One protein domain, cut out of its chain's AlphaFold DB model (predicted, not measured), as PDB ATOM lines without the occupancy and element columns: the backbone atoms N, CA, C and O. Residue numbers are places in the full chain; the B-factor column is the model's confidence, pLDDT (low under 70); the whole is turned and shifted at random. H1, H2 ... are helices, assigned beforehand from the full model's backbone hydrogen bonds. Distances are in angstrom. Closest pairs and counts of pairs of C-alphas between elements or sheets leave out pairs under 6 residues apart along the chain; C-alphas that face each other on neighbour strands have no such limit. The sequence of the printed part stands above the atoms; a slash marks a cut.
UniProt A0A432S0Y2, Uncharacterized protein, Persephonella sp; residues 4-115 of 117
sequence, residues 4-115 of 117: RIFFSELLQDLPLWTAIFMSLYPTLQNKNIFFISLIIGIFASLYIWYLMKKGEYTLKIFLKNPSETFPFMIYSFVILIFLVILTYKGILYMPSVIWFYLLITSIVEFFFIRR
ATOM      1  N   ARG A   4      23.357 -41.507 -50.095       82.31
ATOM      2  CA  ARG A   4      23.666 -42.826 -49.524       82.31
ATOM      3  C   ARG A   4      25.033 -42.892 -48.834       82.31
ATOM      4  O   ARG A   4      25.144 -43.554 -47.810       82.31
ATOM      5  N   ILE A   5      26.051 -42.229 -49.383       82.94
ATOM      6  CA  ILE A   5      27.406 -42.182 -48.812       82.94
ATOM      7  C   ILE A   5      27.375 -41.374 -47.517       82.94
ATOM      8  O   ILE A   5      27.791 -41.878 -46.484       82.94
ATOM      9  N   PHE A   6      26.755 -40.192 -47.550       83.00
ATOM     10  CA  PHE A   6      26.610 -39.325 -46.378       83.00
ATOM     11  C   PHE A   6      25.897 -40.020 -45.213       83.00
ATOM     12  O   PHE A   6      26.372 -40.002 -44.083       83.00
ATOM     13  N   PHE A   7      24.777 -40.699 -45.482       86.75
ATOM     14  CA  PHE A   7      24.092 -41.471 -44.443       86.75
ATOM     15  C   PHE A   7      24.951 -42.613 -43.903       86.75
ATOM     16  O   PHE A   7      24.896 -42.899 -42.713       86.75
ATOM     17  N   SER A   8      25.743 -43.261 -44.757       89.69
ATOM     18  CA  SER A   8      26.619 -44.350 -44.320       89.69
ATOM     19  C   SER A   8      27.733 -43.834 -43.415       89.69
ATOM     20  O   SER A   8      28.012 -44.458 -42.401       89.69
ATOM     21  N   GLU A   9      28.311 -42.676 -43.723       89.06
ATOM     22  CA  GLU A   9      29.312 -42.032 -42.871       89.06
ATOM     23  C   GLU A   9      28.731 -41.652 -41.500       89.06
ATOM     24  O   GLU A   9      29.318 -41.950 -40.461       89.06
ATOM     25  N   LEU A  10      27.516 -41.094 -41.466       90.62
ATOM     26  CA  LEU A  10      26.830 -40.813 -40.200       90.62
ATOM     27  C   LEU A  10      26.557 -42.085 -39.382       90.62
ATOM     28  O   LEU A  10      26.704 -42.079 -38.159       90.62
ATOM     29  N   LEU A  11      26.157 -43.178 -40.040       94.19
ATOM     30  CA  LEU A  11      25.934 -44.467 -39.381       94.19
ATOM     31  C   LEU A  11      27.242 -45.097 -38.886       94.19
ATOM     32  O   LEU A  11      27.252 -45.709 -37.818       94.19
ATOM     33  N   GLN A  12      28.340 -44.922 -39.622       94.81
ATOM     34  CA  GLN A  12      29.677 -45.360 -39.227       94.81
ATOM     35  C   GLN A  12      30.151 -44.676 -37.937       94.81
ATOM     36  O   GLN A  12      30.831 -45.312 -37.127       94.81
ATOM     37  N   ASP A  13      29.751 -43.425 -37.710       95.06
ATOM     38  CA  ASP A  13      30.133 -42.646 -36.528       95.06
ATOM     39  C   ASP A  13      29.226 -42.867 -35.306       95.06
ATOM     40  O   ASP A  13      29.546 -42.415 -34.200       95.06
ATOM     41  N   LEU A  14      28.112 -43.598 -35.444       95.62
ATOM     42  CA  LEU A  14      27.212 -43.917 -34.325       95.62
ATOM     43  C   LEU A  14      27.909 -44.512 -33.087       95.62
ATOM     44  O   LEU A  14      27.565 -44.094 -31.974       95.62
ATOM     45  N   PRO A  15      28.868 -45.452 -33.205       97.12
ATOM     46  CA  PRO A  15      29.570 -45.991 -32.042       97.12
ATOM     47  C   PRO A  15      30.347 -44.900 -31.296       97.12
ATOM     48  O   PRO A  15      30.365 -44.888 -30.064       97.12
ATOM     49  N   LEU A  16      30.933 -43.949 -32.033       97.00
ATOM     50  CA  LEU A  16      31.723 -42.845 -31.485       97.00
ATOM     51  C   LEU A  16      30.831 -41.888 -30.695       97.00
ATOM     52  O   LEU A  16      31.128 -41.567 -29.544       97.00
ATOM     53  N   TRP A  17      29.693 -41.497 -31.272       96.56
ATOM     54  CA  TRP A  17      28.698 -40.684 -30.572       96.56
ATOM     55  C   TRP A  17      28.154 -41.385 -29.338       96.56
ATOM     56  O   TRP A  17      28.088 -40.781 -28.269       96.56
ATOM     57  N   THR A  18      27.815 -42.669 -29.460       96.62
ATOM     58  CA  THR A  18      27.321 -43.459 -28.327       96.62
ATOM     59  C   THR A  18      28.345 -43.470 -27.195       96.62
ATOM     60  O   THR A  18      27.979 -43.247 -26.041       96.62
ATOM     61  N   ALA A  19      29.630 -43.658 -27.514       96.88
ATOM     62  CA  ALA A  19      30.705 -43.586 -26.533       96.88
ATOM     63  C   ALA A  19      30.789 -42.208 -25.877       96.88
ATOM     64  O   ALA A  19      30.833 -42.133 -24.652       96.88
ATOM     65  N   ILE A  20      30.767 -41.123 -26.658       96.94
ATOM     66  CA  ILE A  20      30.813 -39.750 -26.133       96.94
ATOM     67  C   ILE A  20      29.643 -39.507 -25.172       96.94
ATOM     68  O   ILE A  20      29.868 -39.112 -24.027       96.94
ATOM     69  N   PHE A  21      28.410 -39.811 -25.584       96.88
ATOM     70  CA  PHE A  21      27.223 -39.635 -24.743       96.88
ATOM     71  C   PHE A  21      27.304 -40.457 -23.453       96.88
ATOM     72  O   PHE A  21      27.087 -39.921 -22.369       96.88
ATOM     73  N   MET A  22      27.681 -41.732 -23.536       97.38
ATOM     74  CA  MET A  22      27.819 -42.604 -22.363       97.38
ATOM     75  C   MET A  22      29.002 -42.229 -21.452       97.38
ATOM     76  O   MET A  22      29.007 -42.580 -20.271       97.38
ATOM     77  N   SER A  23      29.992 -41.502 -21.978       97.06
ATOM     78  CA  SER A  23      31.099 -40.937 -21.191       97.06
ATOM     79  C   SER A  23      30.660 -39.702 -20.408       97.06
ATOM     80  O   SER A  23      31.047 -39.530 -19.255       97.06
ATOM     81  N   LEU A  24      29.841 -38.842 -21.025       96.75
ATOM     82  CA  LEU A  24      29.326 -37.617 -20.404       96.75
ATOM     83  C   LEU A  24      28.182 -37.890 -19.418       96.75
ATOM     84  O   LEU A  24      28.032 -37.162 -18.439       96.75
ATOM     85  N   TYR A  25      27.404 -38.950 -19.653       96.69
ATOM     86  CA  TYR A  25      26.256 -39.333 -18.833       96.69
ATOM     87  C   TYR A  25      26.388 -40.785 -18.347       96.69
ATOM     88  O   TYR A  25      25.786 -41.692 -18.928       96.69
ATOM     89  N   PRO A  26      27.138 -41.037 -17.255       93.50
ATOM     90  CA  PRO A  26      27.375 -42.389 -16.746       93.50
ATOM     91  C   PRO A  26      26.101 -43.169 -16.399       93.50
ATOM     92  O   PRO A  26      26.068 -44.389 -16.519       93.50
ATOM     93  N   THR A  27      25.024 -42.475 -16.019       96.38
ATOM     94  CA  THR A  27      23.713 -43.075 -15.725       96.38
ATOM     95  C   THR A  27      23.043 -43.710 -16.946       96.38
ATOM     96  O   THR A  27      22.158 -44.545 -16.784       96.38
ATOM     97  N   LEU A  28      23.467 -43.345 -18.161       94.56
ATOM     98  CA  LEU A  28      22.959 -43.880 -19.427       94.56
ATOM     99  C   LEU A  28      23.843 -45.001 -19.997       94.56
ATOM    100  O   LEU A  28      23.577 -45.495 -21.095       94.56
ATOM    101  N   GLN A  29      24.901 -45.409 -19.288       96.62
ATOM    102  CA  GLN A  29      25.804 -46.456 -19.758       96.62
ATOM    103  C   GLN A  29      25.076 -47.787 -19.905       96.62
ATOM    104  O   GLN A  29      24.560 -48.360 -18.946       96.62
ATOM    105  N   ASN A  30      25.086 -48.316 -21.125       97.31
ATOM    106  CA  ASN A  30      24.459 -49.587 -21.431       97.31
ATOM    107  C   ASN A  30      25.274 -50.327 -22.491       97.31
ATOM    108  O   ASN A  30      25.359 -49.907 -23.646       97.31
ATOM    109  N   LYS A  31      25.843 -51.470 -22.091       97.00
ATOM    110  CA  LYS A  31      26.706 -52.282 -22.956       97.00
ATOM    111  C   LYS A  31      25.972 -52.766 -24.205       97.00
ATOM    112  O   LYS A  31      26.556 -52.769 -25.279       97.00
ATOM    113  N   ASN A  32      24.700 -53.141 -24.081       97.25
ATOM    114  CA  ASN A  32      23.924 -53.663 -25.205       97.25
ATOM    115  C   ASN A  32      23.672 -52.567 -26.243       97.25
ATOM    116  O   ASN A  32      23.880 -52.800 -27.428       97.25
ATOM    117  N   ILE A  33      23.296 -51.363 -25.800       96.62
ATOM    118  CA  ILE A  33      23.102 -50.211 -26.695       96.62
ATOM    119  C   ILE A  33      24.412 -49.872 -27.414       96.62
ATOM    120  O   ILE A  33      24.409 -49.666 -28.624       96.62
ATOM    121  N   PHE A  34      25.533 -49.884 -26.689       97.69
ATOM    122  CA  PHE A  34      26.850 -49.666 -27.280       97.69
ATOM    123  C   PHE A  34      27.218 -50.726 -28.326       97.69
ATOM    124  O   PHE A  34      27.666 -50.391 -29.416       97.69
ATOM    125  N   PHE A  35      27.018 -52.014 -28.038       97.94
ATOM    126  CA  PHE A  35      27.335 -53.063 -29.010       97.94
ATOM    127  C   PHE A  35      26.393 -53.051 -30.218       97.94
ATOM    128  O   PHE A  35      26.837 -53.331 -31.328       97.94
ATOM    129  N   ILE A  36      25.122 -52.681 -30.038       97.81
ATOM    130  CA  ILE A  36      24.193 -52.477 -31.156       97.81
ATOM    131  C   ILE A  36      24.691 -51.338 -32.050       97.81
ATOM    132  O   ILE A  36      24.759 -51.520 -33.265       97.81
ATOM    133  N   SER A  37      25.087 -50.195 -31.476       97.50
ATOM    134  CA  SER A  37      25.623 -49.094 -32.281       97.50
ATOM    135  C   SER A  37      26.926 -49.486 -32.975       97.50
ATOM    136  O   SER A  37      27.075 -49.189 -34.157       97.50
ATOM    137  N   LEU A  38      27.803 -50.247 -32.307       97.44
ATOM    138  CA  LEU A  38      29.022 -50.808 -32.898       97.44
ATOM    139  C   LEU A  38      28.732 -51.695 -34.116       97.44
ATOM    140  O   LEU A  38      29.377 -51.538 -35.149       97.44
ATOM    141  N   ILE A  39      27.752 -52.597 -34.024       97.94
ATOM    142  CA  ILE A  39      27.354 -53.464 -35.144       97.94
ATOM    143  C   ILE A  39      26.848 -52.628 -36.325       97.94
ATOM    144  O   ILE A  39      27.238 -52.885 -37.464       97.94
ATOM    145  N   ILE A  40      26.019 -51.613 -36.062       97.62
ATOM    146  CA  ILE A  40      25.529 -50.696 -37.103       97.62
ATOM    147  C   ILE A  40      26.706 -49.977 -37.774       97.62
ATOM    148  O   ILE A  40      26.773 -49.948 -39.004       97.62
ATOM    149  N   GLY A  41      27.655 -49.473 -36.981       97.00
ATOM    150  CA  GLY A  41      28.863 -48.825 -37.486       97.00
ATOM    151  C   GLY A  41      29.698 -49.750 -38.373       97.00
ATOM    152  O   GLY A  41      30.039 -49.380 -39.491       97.00
ATOM    153  N   ILE A  42      29.928 -50.998 -37.945       97.06
ATOM    154  CA  ILE A  42      30.661 -52.005 -38.731       97.06
ATOM    155  C   ILE A  42      29.987 -52.259 -40.085       97.06
ATOM    156  O   ILE A  42      30.668 -52.288 -41.111       97.06
ATOM    157  N   PHE A  43      28.663 -52.436 -40.122       97.31
ATOM    158  CA  PHE A  43      27.956 -52.639 -41.390       97.31
ATOM    159  C   PHE A  43      28.025 -51.410 -42.300       97.31
ATOM    160  O   PHE A  43      28.174 -51.565 -43.515       97.31
ATOM    161  N   ALA A  44      27.966 -50.207 -41.729       95.50
ATOM    162  CA  ALA A  44      28.135 -48.970 -42.477       95.50
ATOM    163  C   ALA A  44      29.553 -48.851 -43.065       95.50
ATOM    164  O   ALA A  44      29.686 -48.599 -44.265       95.50
ATOM    165  N   SER A  45      30.596 -49.148 -42.284       94.81
ATOM    166  CA  SER A  45      31.982 -49.205 -42.771       94.81
ATOM    167  C   SER A  45      32.157 -50.239 -43.883       94.81
ATOM    168  O   SER A  45      32.724 -49.926 -44.926       94.81
ATOM    169  N   LEU A  46      31.619 -51.454 -43.722       95.06
ATOM    170  CA  LEU A  46      31.675 -52.492 -44.762       95.06
ATOM    171  C   LEU A  46      31.030 -52.023 -46.072       95.06
ATOM    172  O   LEU A  46      31.558 -52.284 -47.157       95.06
ATOM    173  N   TYR A  47      29.899 -51.327 -45.980       93.69
ATOM    174  CA  TYR A  47      29.223 -50.760 -47.140       93.69
ATOM    175  C   TYR A  47      30.045 -49.640 -47.794       93.69
ATOM    176  O   TYR A  47      30.182 -49.619 -49.019       93.69
ATOM    177  N   ILE A  48      30.663 -48.760 -47.004       91.25
ATOM    178  CA  ILE A  48      31.571 -47.723 -47.511       91.25
ATOM    179  C   ILE A  48      32.763 -48.353 -48.232       91.25
ATOM    180  O   ILE A  48      33.050 -47.983 -49.370       91.25
ATOM    181  N   TRP A  49      33.412 -49.358 -47.643       92.12
ATOM    182  CA  TRP A  49      34.538 -50.052 -48.276       92.12
ATOM    183  C   TRP A  49      34.125 -50.746 -49.574       92.12
ATOM    184  O   TRP A  49      34.883 -50.760 -50.545       92.12
ATOM    185  N   TYR A  50      32.909 -51.296 -49.625       91.00
ATOM    186  CA  TYR A  50      32.340 -51.843 -50.853       91.00
ATOM    187  C   TYR A  50      32.183 -50.774 -51.945       91.00
ATOM    188  O   TYR A  50      32.554 -51.028 -53.094       91.00
ATOM    189  N   LEU A  51      31.691 -49.579 -51.600       88.50
ATOM    190  CA  LEU A  51      31.584 -48.453 -52.535       88.50
ATOM    191  C   LEU A  51      32.957 -47.925 -52.976       88.50
ATOM    192  O   LEU A  51      33.132 -47.646 -54.164       88.50
ATOM    193  N   MET A  52      33.937 -47.848 -52.065       87.94
ATOM    194  CA  MET A  52      35.322 -47.495 -52.408       87.94
ATOM    195  C   MET A  52      35.901 -48.493 -53.407       87.94
ATOM    196  O   MET A  52      36.409 -48.112 -54.453       87.94
ATOM    197  N   LYS A  53      35.750 -49.797 -53.144       86.62
ATOM    198  CA  LYS A  53      36.252 -50.858 -54.027       86.62
ATOM    199  C   LYS A  53      35.635 -50.810 -55.431       86.62
ATOM    200  O   LYS A  53      36.254 -51.291 -56.378       86.62
ATOM    201  N   LYS A  54      34.424 -50.267 -55.568       85.81
ATOM    202  CA  LYS A  54      33.748 -50.057 -56.855       85.81
ATOM    203  C   LYS A  54      34.121 -48.748 -57.559       85.81
ATOM    204  O   LYS A  54      33.663 -48.535 -58.678       85.81
ATOM    205  N   GLY A  55      34.895 -47.868 -56.923       81.75
ATOM    206  CA  GLY A  55      35.186 -46.526 -57.433       81.75
ATOM    207  C   GLY A  55      33.984 -45.571 -57.384       81.75
ATOM    208  O   GLY A  55      34.025 -44.490 -57.970       81.75
ATOM    209  N   GLU A  56      32.903 -45.944 -56.690       81.00
ATOM    210  CA  GLU A  56      31.717 -45.092 -56.495       81.00
ATOM    211  C   GLU A  56      31.925 -44.071 -55.363       81.00
ATOM    212  O   GLU A  56      31.203 -43.077 -55.268       81.00
ATOM    213  N   TYR A  57      32.935 -44.298 -54.523       78.12
ATOM    214  CA  TYR A  57      33.355 -43.405 -53.453       78.12
ATOM    215  C   TYR A  57      34.874 -43.229 -53.511       78.12
ATOM    216  O   TYR A  57      35.633 -44.093 -53.088       78.12
ATOM    217  N   THR A  58      35.309 -42.114 -54.101       73.94
ATOM    218  CA  THR A  58      36.725 -41.809 -54.350       73.94
ATOM    219  C   THR A  58      37.088 -40.425 -53.841       73.94
ATOM    220  O   THR A  58      36.248 -39.526 -53.740       73.94
ATOM    221  N   LEU A  59      38.384 -40.209 -53.622       70.25
ATOM    222  CA  LEU A  59      38.924 -38.912 -53.211       70.25
ATOM    223  C   LEU A  59      38.613 -37.804 -54.241       70.25
ATOM    224  O   LEU A  59      38.362 -36.656 -53.883       70.25
ATOM    225  N   LYS A  60      38.520 -38.160 -55.532       67.38
ATOM    226  CA  LYS A  60      38.109 -37.244 -56.610       67.38
ATOM    227  C   LYS A  60      36.647 -36.800 -56.474       67.38
ATOM    228  O   LYS A  60      36.340 -35.654 -56.786       67.38
ATOM    229  N   ILE A  61      35.746 -37.675 -56.022       67.69
ATOM    230  CA  ILE A  61      34.328 -37.332 -55.797       67.69
ATOM    231  C   ILE A  61      34.189 -36.377 -54.603       67.69
ATOM    232  O   ILE A  61      33.398 -35.433 -54.671       67.69
ATOM    233  N   PHE A  62      35.008 -36.564 -53.567       64.44
ATOM    234  CA  PHE A  62      35.099 -35.646 -52.430       64.44
ATOM    235  C   PHE A  62      35.604 -34.253 -52.817       64.44
ATOM    236  O   PHE A  62      35.019 -33.247 -52.419       64.44
ATOM    237  N   LEU A  63      36.659 -34.176 -53.632       66.62
ATOM    238  CA  LEU A  63      37.210 -32.895 -54.091       66.62
ATOM    239  C   LEU A  63      36.285 -32.158 -55.070       66.62
ATOM    240  O   LEU A  63      36.370 -30.939 -55.190       66.62
ATOM    241  N   LYS A  64      35.381 -32.873 -55.753       68.81
ATOM    242  CA  LYS A  64      34.396 -32.273 -56.667       68.81
ATOM    243  C   LYS A  64      33.265 -31.525 -55.953       68.81
ATOM    244  O   LYS A  64      32.657 -30.667 -56.581       68.81
ATOM    245  N   ASN A  65      32.987 -31.820 -54.679       67.75
ATOM    246  CA  ASN A  65      31.923 -31.169 -53.898       67.75
ATOM    247  C   ASN A  65      32.461 -30.592 -52.572       67.75
ATOM    248  O   ASN A  65      32.051 -31.027 -51.494       67.75
ATOM    249  N   PRO A  66      33.376 -29.607 -52.619       68.75
ATOM    250  CA  PRO A  66      34.071 -29.101 -51.434       68.75
ATOM    251  C   PRO A  66      33.128 -28.490 -50.384       68.75
ATOM    252  O   PRO A  66      33.430 -28.544 -49.194       68.75
ATOM    253  N   SER A  67      31.973 -27.962 -50.808       68.62
ATOM    254  CA  SER A  67      30.948 -27.386 -49.927       68.62
ATOM    255  C   SER A  67      30.310 -28.396 -48.973       68.62
ATOM    256  O   SER A  67      29.822 -27.997 -47.922       68.62
ATOM    257  N   GLU A  68      30.312 -29.686 -49.312       69.06
ATOM    258  CA  GLU A  68      29.785 -30.759 -48.456       69.06
ATOM    259  C   GLU A  68      30.908 -31.474 -47.694       69.06
ATOM    260  O   GLU A  68      30.773 -31.789 -46.513       69.06
ATOM    261  N   THR A  69      32.049 -31.667 -48.354       71.31
ATOM    262  CA  THR A  69      33.227 -32.351 -47.807       71.31
ATOM    263  C   THR A  69      33.852 -31.608 -46.632       71.31
ATOM    264  O   THR A  69      34.272 -32.220 -45.652       71.31
ATOM    265  N   PHE A  70      33.942 -30.281 -46.724       74.12
ATOM    266  CA  PHE A  70      34.621 -29.475 -45.714       74.12
ATOM    267  C   PHE A  70      33.883 -29.466 -44.360       74.12
ATOM    268  O   PHE A  70      34.523 -29.752 -43.346       74.12
ATOM    269  N   PRO A  71      32.552 -29.240 -44.302       77.06
ATOM    270  CA  PRO A  71      31.790 -29.412 -43.066       77.06
ATOM    271  C   PRO A  71      31.910 -30.814 -42.467       77.06
ATOM    272  O   PRO A  71      32.055 -30.940 -41.252       77.06
ATOM    273  N   PHE A  72      31.891 -31.856 -43.306       78.50
ATOM    274  CA  PHE A  72      32.022 -33.235 -42.841       78.50
ATOM    275  C   PHE A  72      33.398 -33.493 -42.206       78.50
ATOM    276  O   PHE A  72      33.486 -34.030 -41.107       78.50
ATOM    277  N   MET A  73      34.471 -32.999 -42.829       81.75
ATOM    278  CA  MET A  73      35.827 -33.091 -42.282       81.75
ATOM    279  C   MET A  73      35.961 -32.382 -40.927       81.75
ATOM    280  O   MET A  73      36.560 -32.933 -40.003       81.75
ATOM    281  N   ILE A  74      35.381 -31.182 -40.785       85.38
ATOM    282  CA  ILE A  74      35.343 -30.469 -39.497       85.38
ATOM    283  C   ILE A  74      34.597 -31.306 -38.456       85.38
ATOM    284  O   ILE A  74      35.083 -31.473 -37.339       85.38
ATOM    285  N   TYR A  75      33.440 -31.849 -38.822       88.25
ATOM    286  CA  TYR A  75      32.627 -32.684 -37.947       88.25
ATOM    287  C   TYR A  75      33.395 -33.923 -37.445       88.25
ATOM    288  O   TYR A  75      33.471 -34.134 -36.231       88.25
ATOM    289  N   SER A  76      34.051 -34.684 -38.328       87.62
ATOM    290  CA  SER A  76      34.842 -35.858 -37.930       87.62
ATOM    291  C   SER A  76      36.037 -35.472 -37.053       87.62
ATOM    292  O   SER A  76      36.354 -36.159 -36.078       87.62
ATOM    293  N   PHE A  77      36.680 -34.337 -37.344       90.44
ATOM    294  CA  PHE A  77      37.785 -33.826 -36.534       90.44
ATOM    295  C   PHE A  77      37.336 -33.439 -35.118       90.44
ATOM    296  O   PHE A  77      38.025 -33.735 -34.140       90.44
ATOM    297  N   VAL A  78      36.152 -32.835 -34.986       93.38
ATOM    298  CA  VAL A  78      35.555 -32.497 -33.686       93.38
ATOM    299  C   VAL A  78      35.287 -33.756 -32.861       93.38
ATOM    300  O   VAL A  78      35.659 -33.794 -31.686       93.38
ATOM    301  N   ILE A  79      34.710 -34.803 -33.460       94.06
ATOM    302  CA  ILE A  79      34.496 -36.090 -32.776       94.06
ATOM    303  C   ILE A  79      35.821 -36.645 -32.253       94.06
ATOM    304  O   ILE A  79      35.911 -37.022 -31.082       94.06
ATOM    305  N   LEU A  80      36.865 -36.646 -33.086       94.56
ATOM    306  CA  LEU A  80      38.181 -37.143 -32.694       94.56
ATOM    307  C   LEU A  80      38.748 -36.372 -31.493       94.56
ATOM    308  O   LEU A  80      39.231 -36.993 -30.546       94.56
ATOM    309  N   ILE A  81      38.640 -35.039 -31.486       96.25
ATOM    310  CA  ILE A  81      39.061 -34.210 -30.346       96.25
ATOM    311  C   ILE A  81      38.317 -34.621 -29.072       96.25
ATOM    312  O   ILE A  81      38.952 -34.813 -28.031       96.25
ATOM    313  N   PHE A  82      36.992 -34.788 -29.133       96.56
ATOM    314  CA  PHE A  82      36.212 -35.211 -27.968       96.56
ATOM    315  C   PHE A  82      36.673 -36.571 -27.443       96.56
ATOM    316  O   PHE A  82      36.887 -36.716 -26.238       96.56
ATOM    317  N   LEU A  83      36.892 -37.548 -28.324       96.62
ATOM    318  CA  LEU A  83      37.384 -38.869 -27.931       96.62
ATOM    319  C   LEU A  83      38.765 -38.802 -27.272       96.62
ATOM    320  O   LEU A  83      38.977 -39.446 -26.241       96.62
ATOM    321  N   VAL A  84      39.687 -37.994 -27.808       97.00
ATOM    322  CA  VAL A  84      41.018 -37.782 -27.214       97.00
ATOM    323  C   VAL A  84      40.901 -37.154 -25.826       97.00
ATOM    324  O   VAL A  84      41.496 -37.666 -24.878       97.00
ATOM    325  N   ILE A  85      40.102 -36.094 -25.669       97.62
ATOM    326  CA  ILE A  85      39.911 -35.418 -24.376       97.62
ATOM    327  C   ILE A  85      39.311 -36.375 -23.341       97.62
ATOM    328  O   ILE A  85      39.796 -36.440 -22.209       97.62
ATOM    329  N   LEU A  86      38.269 -37.126 -23.709       97.00
ATOM    330  CA  LEU A  86      37.621 -38.089 -22.813       97.00
ATOM    331  C   LEU A  86      38.568 -39.236 -22.435       97.00
ATOM    332  O   LEU A  86      38.573 -39.667 -21.281       97.00
ATOM    333  N   THR A  87      39.396 -39.696 -23.380       97.12
ATOM    334  CA  THR A  87      40.429 -40.714 -23.131       97.12
ATOM    335  C   THR A  87      41.481 -40.191 -22.163       97.12
ATOM    336  O   THR A  87      41.777 -40.854 -21.173       97.12
ATOM    337  N   TYR A  88      42.006 -38.987 -22.404       97.00
ATOM    338  CA  TYR A  88      43.015 -38.357 -21.552       97.00
ATOM    339  C   TYR A  88      42.506 -38.142 -20.121       97.00
ATOM    340  O   TYR A  88      43.235 -38.360 -19.157       97.00
ATOM    341  N   LYS A  89      41.229 -37.773 -19.972       96.62
ATOM    342  CA  LYS A  89      40.566 -37.649 -18.667       96.62
ATOM    343  C   LYS A  89      40.227 -38.994 -18.009       96.62
ATOM    344  O   LYS A  89      39.745 -38.991 -16.882       96.62
ATOM    345  N   GLY A  90      40.433 -40.122 -18.689       95.31
ATOM    346  CA  GLY A  90      40.134 -41.459 -18.169       95.31
ATOM    347  C   GLY A  90      38.640 -41.774 -18.037       95.31
ATOM    348  O   GLY A  90      38.282 -42.688 -17.302       95.31
ATOM    349  N   ILE A  91      37.769 -41.027 -18.725       96.75
ATOM    350  CA  ILE A  91      36.303 -41.159 -18.619       96.75
ATOM    351  C   ILE A  91      35.635 -41.657 -19.904       96.75
ATOM    352  O   ILE A  91      34.416 -41.819 -19.929       96.75
ATOM    353  N   LEU A  92      36.404 -41.895 -20.973       97.12
ATOM    354  CA  LEU A  92      35.859 -42.448 -22.210       97.12
ATOM    355  C   LEU A  92      35.262 -43.839 -21.955       97.12
ATOM    356  O   LEU A  92      35.931 -44.734 -21.441       97.12
ATOM    357  N   TYR A  93      34.012 -44.030 -22.359       96.31
ATOM    358  CA  TYR A  93      33.315 -45.303 -22.281       96.31
ATOM    359  C   TYR A  93      33.862 -46.297 -23.314       96.31
ATOM    360  O   TYR A  93      33.933 -45.992 -24.503       96.31
ATOM    361  N   MET A  94      34.229 -47.498 -22.852       96.00
ATOM    362  CA  MET A  94      34.827 -48.571 -23.667       96.00
ATOM    363  C   MET A  94      35.982 -48.099 -24.576       96.00
ATOM    364  O   MET A  94      35.966 -48.337 -25.788       96.00
ATOM    365  N   PRO A  95      37.025 -47.469 -24.006       96.19
ATOM    366  CA  PRO A  95      38.039 -46.761 -24.781       96.19
ATOM    367  C   PRO A  95      38.780 -47.699 -25.737       96.19
ATOM    368  O   PRO A  95      38.946 -47.382 -26.909       96.19
ATOM    369  N   SER A  96      39.164 -48.891 -25.274       96.69
ATOM    370  CA  SER A  96      39.893 -49.863 -26.096       96.69
ATOM    371  C   SER A  96      39.082 -50.335 -27.305       96.69
ATOM    372  O   SER A  96      39.652 -50.510 -28.376       96.69
ATOM    373  N   VAL A  97      37.759 -50.504 -27.164       96.88
ATOM    374  CA  VAL A  97      36.885 -50.936 -28.270       96.88
ATOM    375  C   VAL A  97      36.728 -49.816 -29.295       96.88
ATOM    376  O   VAL A  97      36.832 -50.072 -30.491       96.88
ATOM    377  N   ILE A  98      36.541 -48.575 -28.837       96.88
ATOM    378  CA  ILE A  98      36.420 -47.400 -29.712       96.88
ATOM    379  C   ILE A  98      37.699 -47.143 -30.500       96.88
ATOM    380  O   ILE A  98      37.642 -46.975 -31.718       96.88
ATOM    381  N   TRP A  99      38.853 -47.155 -29.835       97.69
ATOM    382  CA  TRP A  99      40.129 -46.940 -30.514       97.69
ATOM    383  C   TRP A  99      40.462 -48.074 -31.481       97.69
ATOM    384  O   TRP A  99      40.942 -47.811 -32.579       97.69
ATOM    385  N   PHE A 100      40.162 -49.323 -31.117       97.25
ATOM    386  CA  PHE A 100      40.337 -50.459 -32.018       97.25
ATOM    387  C   PHE A 100      39.445 -50.350 -33.259       97.25
ATOM    388  O   PHE A 100      39.934 -50.534 -34.373       97.25
ATOM    389  N   TYR A 101      38.169 -50.001 -33.072       96.38
ATOM    390  CA  TYR A 101      37.229 -49.758 -34.164       96.38
ATOM    391  C   TYR A 101      37.749 -48.668 -35.107       96.38
ATOM    392  O   TYR A 101      37.934 -48.949 -36.288       96.38
ATOM    393  N   LEU A 102      38.087 -47.486 -34.574       95.50
ATOM    394  CA  LEU A 102      38.629 -46.365 -35.350       95.50
ATOM    395  C   LEU A 102      39.888 -46.743 -36.132       95.50
ATOM    396  O   LEU A 102      39.990 -46.454 -37.321       95.50
ATOM    397  N   LEU A 103      40.851 -47.399 -35.479       95.44
ATOM    398  CA  LEU A 103      42.104 -47.778 -36.128       95.44
ATOM    399  C   LEU A 103      41.865 -48.756 -37.276       95.44
ATOM    400  O   LEU A 103      42.394 -48.545 -38.365       95.44
ATOM    401  N   ILE A 104      41.058 -49.800 -37.064       95.25
ATOM    402  CA  ILE A 104      40.751 -50.762 -38.127       95.25
ATOM    403  C   ILE A 104      40.044 -50.072 -39.285       95.25
ATOM    404  O   ILE A 104      40.449 -50.266 -40.433       95.25
ATOM    405  N   THR A 105      39.020 -49.263 -39.008       93.25
ATOM    406  CA  THR A 105      38.248 -48.625 -40.075       93.25
ATOM    407  C   THR A 105      39.109 -47.668 -40.886       93.25
ATOM    408  O   THR A 105      39.139 -47.776 -42.110       93.25
ATOM    409  N   SER A 106      39.903 -46.822 -40.226       90.94
ATOM    410  CA  SER A 106      40.791 -45.880 -40.909       90.94
ATOM    411  C   SER A 106      41.899 -46.574 -41.705       90.94
ATOM    412  O   SER A 106      42.210 -46.144 -42.815       90.94
ATOM    413  N   ILE A 107      42.489 -47.658 -41.183       92.19
ATOM    414  CA  ILE A 107      43.509 -48.429 -41.913       92.19
ATOM    415  C   ILE A 107      42.908 -49.022 -43.190       92.19
ATOM    416  O   ILE A 107      43.496 -48.897 -44.266       92.19
ATOM    417  N   VAL A 108      41.742 -49.659 -43.086       91.88
ATOM    418  CA  VAL A 108      41.088 -50.307 -44.228       91.88
ATOM    419  C   VAL A 108      40.682 -49.279 -45.287       91.88
ATOM    420  O   VAL A 108      40.961 -49.478 -46.471       91.88
ATOM    421  N   GLU A 109      40.104 -48.150 -44.879       89.31
ATOM    422  CA  GLU A 109      39.742 -47.054 -45.788       89.31
ATOM    423  C   GLU A 109      40.955 -46.466 -46.498       89.31
ATOM    424  O   GLU A 109      40.917 -46.259 -47.711       89.31
ATOM    425  N   PHE A 110      42.059 -46.270 -45.776       86.62
ATOM    426  CA  PHE A 110      43.303 -45.784 -46.361       86.62
ATOM    427  C   PHE A 110      43.824 -46.721 -47.464       86.62
ATOM    428  O   PHE A 110      44.256 -46.258 -48.524       86.62
ATOM    429  N   PHE A 111      43.740 -48.041 -47.258       86.69
ATOM    430  CA  PHE A 111      44.121 -49.021 -48.278       86.69
ATOM    431  C   PHE A 111      43.219 -48.985 -49.515       86.69
ATOM    432  O   PHE A 111      43.720 -49.157 -50.630       86.69
ATOM    433  N   PHE A 112      41.914 -48.770 -49.345       83.88
ATOM    434  CA  PHE A 112      40.982 -48.707 -50.470       83.88
ATOM    435  C   PHE A 112      41.080 -47.387 -51.242       83.88
ATOM    436  O   PHE A 112      41.140 -47.428 -52.468       83.88
ATOM    437  N   ILE A 113      41.212 -46.244 -50.561       75.50
ATOM    438  CA  ILE A 113      41.383 -44.923 -51.194       75.50
ATOM    439  C   ILE A 113      42.640 -44.859 -52.072       75.50
ATOM    440  O   ILE A 113      42.624 -44.236 -53.135       75.50
ATOM    441  N   ARG A 114      43.735 -45.513 -51.661       59.50
ATOM    442  CA  ARG A 114      45.010 -45.487 -52.398       59.50
ATOM    443  C   ARG A 114      44.944 -46.176 -53.766       59.50
ATOM    444  O   ARG A 114      45.812 -45.923 -54.593       59.50
ATOM    445  N   ARG A 115      43.956 -47.040 -54.021       58.09
ATOM    446  CA  ARG A 115      43.831 -47.737 -55.315       58.09
ATOM    447  C   ARG A 115      43.374 -46.838 -56.468       58.09
ATOM    448  O   ARG A 115      43.570 -47.234 -57.610       58.09
TER     449      ARG A 115
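What this domain is: This is residues 4 to 115 of the 117 residues of an uncharacterized protein of Persephonella sp (UniProt A0A432S0Y2). Three long helices, H3, H5 and H6, run lengthwise with a broken fourth column, H1 then H2; H3 and H6 are side by side, H5 joins the group mainly through H2, and short H4 lies at one end. H2, H3, H5 and H6 form an up-and-down bundle, each running against the one before. The printed part has 112 residues with six named helices, H1 to H6 in order, and no named strand: all helix. It is compact, with a radius of gyration of the C-alphas of 14.6 A, and elongated, spanning 43 by 25 by 21 A.

How they stand to each other: H3, residues 31 to 53, touches H6, residues 95 to 115, at a shallow tilt of 7 degrees, the same way; the closest C-alphas are Met 52 and Phe 112, 6.1 A. H2, residues 14 to 24, forms a hairpin with H3, Pro 15 to Leu 38 at 4.9 A between C-alphas. H1, residues 4 to 12, touches H3 with closest C-alphas Gln 12 and Gly 41, 4.0 A. H5, residues 66 to 88, touches H2 with its residues 79 to 86 alone, closest C-alphas Ile 20 and Leu 83, 6.9 A, at a steep tilt of 42 degrees, and is apart from H3. H4, residues 59 to 64, is close to but not clearly touching H5, closest C-alphas Phe 62 and Thr 69, 6.0 A. Every O i to N i+4 pair is within hydrogen-bond range in H1, H2, H3 and H4; H5 has 18 of 19, H6 16 of 17.

Where its parts are: H1 begins at C-alpha 4 (23.666, -42.826, -49.524) and H6 ends at C-alpha 115 (43.831, -47.737, -55.315). H3 and H5 each measure 32.5 A, H6 31.1 A, H2 15.4 A, H1 12.2 A and H4 8.7 A.

The domain as a whole: The farthest C-alphas, Thr 27 and Arg 115, are 44.7 A apart. The printed part has no cut and no long link. The model's pLDDT is under 70 at residues 60 to 68 and 114 to 115.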